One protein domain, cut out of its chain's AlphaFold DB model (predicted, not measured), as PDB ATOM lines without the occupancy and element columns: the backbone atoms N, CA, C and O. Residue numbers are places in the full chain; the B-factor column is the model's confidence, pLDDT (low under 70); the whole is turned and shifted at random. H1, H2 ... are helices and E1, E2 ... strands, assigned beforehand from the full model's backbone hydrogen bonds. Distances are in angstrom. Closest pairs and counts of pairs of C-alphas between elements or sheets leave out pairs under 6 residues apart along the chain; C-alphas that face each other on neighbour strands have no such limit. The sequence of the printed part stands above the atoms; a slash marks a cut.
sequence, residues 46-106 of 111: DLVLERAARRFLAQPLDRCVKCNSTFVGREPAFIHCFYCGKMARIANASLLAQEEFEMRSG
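What this domain is: This is residues 46 to 106 of the 111 residues of an uncharacterized protein of Candidatus Rokubacteria bacterium (UniProt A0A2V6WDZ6). A small three-stranded antiparallel sheet, E1, E2 and E3, makes the middle of the domain, with a helix off to either end of the printed part: H1 sticks out as a short arm with residues 46 to 52, and H2 lies off the sheet near one end of E2. A long loop, residues 54 to 71, joins the arm to the sheet. The printed part has 61 residues, with two named helices and three named strands in the order H1, E1, E2, E3, H2; the sheet's order is E1, E2, E3. The class is mixed, helices and strands, with 29 residues, under half, in named elements. The whole is compact, with a radius of gyration of the C-alphas of 11.9 A, and spans 34 by 26 by 18 A.

Where its parts are: H1 is residues 46 to 53, 10.4 A from first to last C-alpha, and begins with C-alpha 46 at (106.750, 116.400, 160.644). After the unnamed stretch come E1, residues 72 to 74, 6.3 A, with C-alpha 72 at (127.685, 118.197, 136.735), then E2, residues 78 to 81, 9.9 A, and E3, residues 87 to 89, 6.9 A. H2, residues 95 to 105, is the longest helix at 15.2 A and ends with C-alpha 105 at (113.715, 120.938, 130.052).

How they stand to each other: E1, E2 and E3 form a meander, each strand the antiparallel neighbour of the one before, with E1 and E3 as edge strands and E2 as the inner one. E1 and E2 are a hairpin, their directions at 163 degrees; N 73 and O 80 are within hydrogen-bond range at 2.8 A. E2 and E3 are a hairpin at 159 degrees; N 79 and O 88 are within range at 2.8 A. H2 is not on the sheet, but only just, with 4 pairs of C-alphas within 10 A; its closest C-alpha to E2 is that of Gln 98, 7.6 A from that of Phe 78. H1 is not on the sheet, and it is apart from H2. In H1 and H2 every O i to N i+4 pair is within hydrogen-bond range.

The domain as a whole: The two C-alphas farthest apart, those of Asp 46 and Phe 71, are 34.6 A from each other. The printed part has no cut. The link from H1 to E1, 18 residues, is long; the links from E1 to E2, E2 to E3 and E3 to H2 are tight. The mean pLDDT of the printed part is 90.0, that of H1 is 80, and no printed residue is under 70.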
ATOM      1  N   ASP A  46     105.443 115.751 160.499       80.50
ATOM      2  CA  ASP A  46     106.750 116.400 160.644       80.50
ATOM      3  C   ASP A  46     107.894 115.534 160.105       80.50
ATOM      4  O   ASP A  46     108.764 116.014 159.378       80.50
ATOM      5  N   LEU A  47     107.856 114.221 160.348       80.00
ATOM      6  CA  LEU A  47     108.867 113.289 159.843       80.00
ATOM      7  C   LEU A  47     108.780 113.116 158.320       80.00
ATOM      8  O   LEU A  47     109.790 112.867 157.653       80.00
ATOM      9  N   VAL A  48     107.580 113.250 157.746       81.69
ATOM     10  CA  VAL A  48     107.394 113.284 156.288       81.69
ATOM     11  C   VAL A  48     108.019 114.554 155.710       81.69
ATOM     12  O   VAL A  48     108.745 114.468 154.714       81.69
ATOM     13  N   LEU A  49     107.795 115.700 156.357       77.75
ATOM     14  CA  LEU A  49     108.391 116.974 155.966       77.75
ATOM     15  C   LEU A  49     109.917 116.933 156.040       77.75
ATOM     16  O   LEU A  49     110.583 117.266 155.061       77.75
ATOM     17  N   GLU A  50     110.487 116.457 157.148       79.81
ATOM     18  CA  GLU A  50     111.936 116.315 157.294       79.81
ATOM     19  C   GLU A  50     112.528 115.433 156.195       79.81
ATOM     20  O   GLU A  50     113.565 115.745 155.600       79.81
ATOM     21  N   ARG A  51     111.868 114.312 155.894       81.75
ATOM     22  CA  ARG A  51     112.323 113.390 154.853       81.75
ATOM     23  C   ARG A  51     112.257 114.025 153.469       81.75
ATOM     24  O   ARG A  51     113.135 113.758 152.646       81.75
ATOM     25  N   ALA A  52     111.238 114.839 153.205       78.50
ATOM     26  CA  ALA A  52     111.142 115.616 151.977       78.50
ATOM     27  C   ALA A  52     112.257 116.672 151.909       78.50
ATOM     28  O   ALA A  52     112.944 116.755 150.892       78.50
ATOM     29  N   ALA A  53     112.514 117.391 153.004       77.31
ATOM     30  CA  ALA A  53     113.541 118.426 153.086       77.31
ATOM     31  C   ALA A  53     114.953 117.873 152.826       77.31
ATOM     32  O   ALA A  53     115.726 118.476 152.084       77.31
ATOM     33  N   ARG A  54     115.264 116.670 153.332       79.38
ATOM     34  CA  ARG A  54     116.547 115.972 153.091       79.38
ATOM     35  C   ARG A  54     116.813 115.632 151.620       79.38
ATOM     36  O   ARG A  54     117.932 115.256 151.279       79.38
ATOM     37  N   ARG A  55     115.810 115.714 150.737       82.94
ATOM     38  CA  ARG A  55     116.013 115.530 149.290       82.94
ATOM     39  C   ARG A  55     116.647 116.754 148.635       82.94
ATOM     40  O   ARG A  55     117.228 116.614 147.558       82.94
ATOM     41  N   PHE A  56     116.532 117.922 149.261       88.19
ATOM     42  CA  PHE A  56     117.078 119.166 148.745       88.19
ATOM     43  C   PHE A  56     118.522 119.370 149.196       88.19
ATOM     44  O   PHE A  56     118.912 119.018 150.307       88.19
ATOM     45  N   LEU A  57     119.323 119.960 148.315       88.81
ATOM     46  CA  LEU A  57     120.667 120.410 148.644       88.81
ATOM     47  C   LEU A  57     120.577 121.762 149.345       88.81
ATOM     48  O   LEU A  57     119.968 122.683 148.811       88.81
ATOM     49  N   ALA A  58     121.206 121.906 150.509       88.38
ATOM     50  CA  ALA A  58     121.233 123.187 151.218       88.38
ATOM     51  C   ALA A  58     121.905 124.296 150.387       88.38
ATOM     52  O   ALA A  58     121.502 125.455 150.451       88.38
ATOM     53  N   GLN A  59     122.921 123.930 149.602       87.31
ATOM     54  CA  GLN A  59     123.712 124.824 148.760       87.31
ATOM     55  C   GLN A  59     124.092 124.111 147.454       87.31
ATOM     56  O   GLN A  59     124.127 122.874 147.425       87.31
ATOM     57  N   PRO A  60     124.384 124.854 146.373       86.38
ATOM     58  CA  PRO A  60     124.957 124.266 145.174       86.38
ATOM     59  C   PRO A  60     126.335 123.655 145.472       86.38
ATOM     60  O   PRO A  60     127.165 124.259 146.140       86.38
ATOM     61  N   LEU A  61     126.572 122.443 144.972       89.19
ATOM     62  CA  LEU A  61     127.820 121.701 145.134       89.19
ATOM     63  C   LEU A  61     128.508 121.507 143.784       89.19
ATOM     64  O   LEU A  61     127.856 121.326 142.757       89.19
ATOM     65  N   ASP A  62     129.837 121.436 143.806       91.25
ATOM     66  CA  ASP A  62     130.643 121.203 142.601       91.25
ATOM     67  C   ASP A  62     130.722 119.738 142.170       91.25
ATOM     68  O   ASP A  62     131.314 119.408 141.141       91.25
ATOM     69  N   ARG A  63     130.152 118.838 142.974       93.62
ATOM     70  CA  ARG A  63     130.203 117.392 142.769       93.62
ATOM     71  C   ARG A  63     128.855 116.762 143.054       93.62
ATOM     72  O   ARG A  63     128.074 117.236 143.878       93.62
ATOM     73  N   CYS A  64     128.594 115.638 142.403       93.50
ATOM     74  CA  CYS A  64     127.384 114.874 142.650       93.50
ATOM     75  C   CYS A  64     127.413 114.214 144.038       93.50
ATOM     76  O   CYS A  64     128.242 113.346 144.295       93.50
ATOM     77  N   VAL A  65     126.417 114.494 144.880       89.94
ATOM     78  CA  VAL A  65     126.256 113.861 146.208       89.94
ATOM     79  C   VAL A  65     126.042 112.342 146.186       89.94
ATOM     80  O   VAL A  65     126.082 111.705 147.231       89.94
ATOM     81  N   LYS A  66     125.748 111.744 145.022       91.38
ATOM     82  CA  LYS A  66     125.533 110.291 144.892       91.38
ATOM     83  C   LYS A  66     126.795 109.544 144.474       91.38
ATOM     84  O   LYS A  66     127.100 108.523 145.066       91.38
ATOM     85  N   CYS A  67     127.474 110.004 143.425       95.38
ATOM     86  CA  CYS A  67     128.607 109.285 142.827       95.38
ATOM     87  C   CYS A  67     129.938 110.041 142.921       95.38
ATOM     88  O   CYS A  67     130.927 109.574 142.372       95.38
ATOM     89  N   ASN A  68     129.960 111.217 143.556       94.81
ATOM     90  CA  ASN A  68     131.127 112.091 143.699       94.81
ATOM     91  C   ASN A  68     131.771 112.564 142.376       94.81
ATOM     92  O   ASN A  68     132.867 113.118 142.382       94.81
ATOM     93  N   SER A  69     131.094 112.376 141.236       94.94
ATOM     94  CA  SER A  69     131.558 112.878 139.938       94.94
ATOM     95  C   SER A  69     131.550 114.407 139.903       94.94
ATOM     96  O   SER A  69     130.627 115.041 140.423       94.94
ATOM     97  N   THR A  70     132.560 114.984 139.254       95.81
ATOM     98  CA  THR A  70     132.681 116.418 138.950       95.81
ATOM     99  C   THR A  70     131.931 116.820 137.676       95.81
ATOM    100  O   THR A  70     131.785 118.009 137.402       95.81
ATOM    101  N   PHE A  71     131.434 115.855 136.892       95.69
ATOM    102  CA  PHE A  71     130.724 116.121 135.642       95.69
ATOM    103  C   PHE A  71     129.247 116.442 135.914       95.69
ATOM    104  O   PHE A  71     128.357 115.590 135.796       95.69
ATOM    105  N   VAL A  72     129.004 117.683 136.345       94.94
ATOM    106  CA  VAL A  72     127.685 118.197 136.735       94.94
ATOM    107  C   VAL A  72     127.288 119.437 135.927       94.94
ATOM    108  O   VAL A  72     128.078 120.362 135.745       94.94
ATOM    109  N   GLY A  73     126.039 119.461 135.467       93.31
ATOM    110  CA  GLY A  73     125.356 120.636 134.939       93.31
ATOM    111  C   GLY A  73     124.723 121.414 136.082       93.31
ATOM    112  O   GLY A  73     124.091 120.827 136.965       93.31
ATOM    113  N   ARG A  74     124.927 122.730 136.081       92.00
ATOM    114  CA  ARG A  74     124.423 123.631 137.116       92.00
ATOM    115  C   ARG A  74     123.331 124.501 136.519       92.00
ATOM    116  O   ARG A  74     123.565 125.200 135.542       92.00
ATOM    117  N   GLU A  75     122.170 124.445 137.139       91.12
ATOM    118  CA  GLU A  75     121.016 125.284 136.858       91.12
ATOM    119  C   GLU A  75     120.693 126.067 138.135       91.12
ATOM    120  O   GLU A  75     121.007 125.596 139.233       91.12
ATOM    121  N   PRO A  76     120.063 127.246 138.055       91.31
ATOM    122  CA  PRO A  76     119.884 128.082 139.242       91.31
ATOM    123  C   PRO A  76     119.099 127.384 140.369       91.31
ATOM    124  O   PRO A  76     119.364 127.623 141.545       91.31
ATOM    125  N   ALA A  77     118.174 126.482 140.018       93.25
ATOM    126  CA  ALA A  77     117.395 125.692 140.972       93.25
ATOM    127  C   ALA A  77     117.834 124.226 141.121       93.25
ATOM    128  O   ALA A  77     117.375 123.541 142.041       93.25
ATOM    129  N   PHE A  78     118.726 123.730 140.258       92.94
ATOM    130  CA  PHE A  78     119.032 122.303 140.164       92.94
ATOM    131  C   PHE A  78     120.507 122.015 139.897       92.94
ATOM    132  O   PHE A  78     121.216 122.756 139.227       92.94
ATOM    133  N   ILE A  79     120.953 120.851 140.356       93.38
ATOM    134  CA  ILE A  79     122.213 120.244 139.936       93.38
ATOM    135  C   ILE A  79     121.897 118.919 139.265       93.38
ATOM    136  O   ILE A  79     121.262 118.048 139.863       93.38
ATOM    137  N   HIS A  80     122.366 118.762 138.031       93.56
ATOM    138  CA  HIS A  80     122.225 117.544 137.249       93.56
ATOM    139  C   HIS A  80     123.582 116.862 137.082       93.56
ATOM    140  O   HIS A  80     124.524 117.439 136.554       93.56
ATOM    141  N   CYS A  81     123.705 115.614 137.517       95.75
ATOM    142  CA  CYS A  81     124.902 114.818 137.289       95.75
ATOM    143  C   CYS A  81     124.813 114.116 135.939       95.75
ATOM    144  O   CYS A  81     124.046 113.167 135.791       95.75
ATOM    145  N   PHE A  82     125.650 114.518 134.986       94.81
ATOM    146  CA  PHE A  82     125.690 113.895 133.663       94.81
ATOM    147  C   PHE A  82     126.296 112.486 133.685       94.81
ATOM    148  O   PHE A  82     126.062 111.710 132.768       94.81
ATOM    149  N   TYR A  83     127.039 112.128 134.739       96.25
ATOM    150  CA  TYR A  83     127.603 110.783 134.877       96.25
ATOM    151  C   TYR A  83     126.576 109.742 135.350       96.25
ATOM    152  O   TYR A  83     126.468 108.672 134.766       96.25
ATOM    153  N   CYS A  84     125.820 110.024 136.420       96.12
ATOM    154  CA  CYS A  84     124.877 109.054 137.005       96.12
ATOM    155  C   CYS A  84     123.394 109.413 136.823       96.12
ATOM    156  O   CYS A  84     122.537 108.738 137.397       96.12
ATOM    157  N   GLY A  85     123.097 110.502 136.108       93.31
ATOM    158  CA  GLY A  85     121.747 111.005 135.840       93.31
ATOM    159  C   GLY A  85     121.018 111.583 137.057       93.31
ATOM    160  O   GLY A  85     119.832 111.887 136.979       93.31
ATOM    161  N   LYS A  86     121.674 111.706 138.221       92.50
ATOM    162  CA  LYS A  86     121.004 112.237 139.417       92.50
ATOM    163  C   LYS A  86     120.756 113.731 139.260       92.50
ATOM    164  O   LYS A  86     121.709 114.495 139.132       92.50
ATOM    165  N   MET A  87     119.500 114.130 139.405       91.06
ATOM    166  CA  MET A  87     119.095 115.522 139.544       91.06
ATOM    167  C   MET A  87     118.740 115.814 141.005       91.06
ATOM    168  O   MET A  87     118.105 114.994 141.671       91.06
ATOM    169  N   ALA A  88     119.186 116.951 141.525       91.69
ATOM    170  CA  ALA A  88     118.888 117.391 142.882       91.69
ATOM    171  C   ALA A  88     118.508 118.872 142.879       91.69
ATOM    172  O   ALA A  88     119.185 119.681 142.248       91.69
ATOM    173  N   ARG A  89     117.434 119.217 143.591       91.56
ATOM    174  CA  ARG A  89     116.975 120.601 143.750       91.56
ATOM    175  C   ARG A  89     117.719 121.285 144.893       91.56
ATOM    176  O   ARG A  89     117.994 120.653 145.914       91.56
ATOM    177  N   ILE A  90     118.006 122.570 144.732       92.25
ATOM    178  CA  ILE A  90     118.618 123.419 145.757       92.25
ATOM    179  C   ILE A  90     117.502 124.006 146.635       92.25
ATOM    180  O   ILE A  90     116.525 124.549 146.126       92.25
ATOM    181  N   ALA A  91     117.621 123.868 147.957       88.44
ATOM    182  CA  ALA A  91     116.567 124.178 148.924       88.44
ATOM    183  C   ALA A  91     116.107 125.640 148.845       88.44
ATOM    184  O   ALA A  91     114.910 125.899 148.753       88.44
ATOM    185  N   ASN A  92     117.069 126.565 148.813       86.75
ATOM    186  CA  ASN A  92     116.835 128.010 148.863       86.75
ATOM    187  C   ASN A  92     116.809 128.674 147.479       86.75
ATOM    188  O   ASN A  92     116.903 129.896 147.381       86.75
ATOM    189  N   ALA A  93     116.732 127.893 146.400       90.69
ATOM    190  CA  ALA A  93     116.603 128.454 145.063       90.69
ATOM    191  C   ALA A  93     115.178 128.960 144.804       90.69
ATOM    192  O   ALA A  93     114.207 128.453 145.375       90.69
ATOM    193  N   SER A  94     115.052 129.961 143.929       92.50
ATOM    194  CA  SER A  94     113.759 130.570 143.624       92.50
ATOM    195  C   SER A  94     112.821 129.574 142.934       92.50
ATOM    196  O   SER A  94     113.236 128.768 142.097       92.50
ATOM    197  N   LEU A  95     111.530 129.648 143.274       90.69
ATOM    198  CA  LEU A  95     110.497 128.865 142.591       90.69
ATOM    199  C   LEU A  95     110.391 129.257 141.116       90.69
ATOM    200  O   LEU A  95     110.267 128.379 140.276       90.69
ATOM    201  N   LEU A  96     110.548 130.545 140.796       93.31
ATOM    202  CA  LEU A  96     110.567 131.019 139.411       93.31
ATOM    203  C   LEU A  96     111.653 130.315 138.582       93.31
ATOM    204  O   LEU A  96     111.364 129.803 137.508       93.31
ATOM    205  N   ALA A  97     112.880 130.208 139.104       93.50
ATOM    206  CA  ALA A  97     113.958 129.529 138.387       93.50
ATOM    207  C   ALA A  97     113.717 128.021 138.240       93.50
ATOM    208  O   ALA A  97     114.160 127.408 137.268       93.50
ATOM    209  N   GLN A  98     113.019 127.409 139.201       92.31
ATOM    210  CA  GLN A  98     112.559 126.034 139.060       92.31
ATOM    211  C   GLN A  98     111.561 125.915 137.905       92.31
ATOM    212  O   GLN A  98     111.744 125.056 137.046       92.31
ATOM    213  N   GLU A  99     110.542 126.772 137.866       92.62
ATOM    214  CA  GLU A  99     109.508 126.731 136.832       92.62
ATOM    215  C   GLU A  99     110.086 126.971 135.438       92.62
ATOM    216  O   GLU A  99     109.795 126.212 134.516       92.62
ATOM    217  N   GLU A 100     110.953 127.972 135.283       93.38
ATOM    218  CA  GLU A 100     111.655 128.241 134.027       93.38
ATOM    219  C   GLU A 100     112.455 127.020 133.563       93.38
ATOM    220  O   GLU A 100     112.384 126.631 132.395       93.38
ATOM    221  N   PHE A 101     113.193 126.376 134.471       92.12
ATOM    222  CA  PHE A 101     113.938 125.169 134.138       92.12
ATOM    223  C   PHE A 101     113.016 124.014 133.737       92.12
ATOM    224  O   PHE A 101     113.270 123.359 132.728       92.12
ATOM    225  N   GLU A 102     111.946 123.761 134.485       91.44
ATOM    226  CA  GLU A 102     110.986 122.693 134.190       91.44
ATOM    227  C   GLU A 102     110.306 122.892 132.829       91.44
ATOM    228  O   GLU A 102     110.126 121.920 132.095       91.44
ATOM    229  N   MET A 103     109.995 124.142 132.466       91.25
ATOM    230  CA  MET A 103     109.452 124.500 131.154       91.25
ATOM    231  C   MET A 103     110.483 124.297 130.034       91.25
ATOM    232  O   MET A 103     110.154 123.701 129.010       91.25
ATOM    233  N   ARG A 104     111.740 124.736 130.219       91.12
ATOM    234  CA  ARG A 104     112.811 124.577 129.210       91.12
ATOM    235  C   ARG A 104     113.237 123.124 129.003       91.12
ATOM    236  O   ARG A 104     113.601 122.746 127.894       91.12
ATOM    237  N   SER A 105     113.247 122.330 130.070       87.38
ATOM    238  CA  SER A 105     113.715 120.938 130.052       87.38
ATOM    239  C   SER A 105     112.624 119.929 129.686       87.38
ATOM    240  O   SER A 105     112.938 118.765 129.447       87.38
ATOM    241  N   GLY A 106     111.352 120.346 129.661       87.31
ATOM    242  CA  GLY A 106     110.210 119.448 129.472       87.31
ATOM    243  C   GLY A 106     109.920 118.555 130.684       87.31
ATOM    244  O   GLY A 106     109.165 117.593 130.566       87.31
TER     245      GLY A 106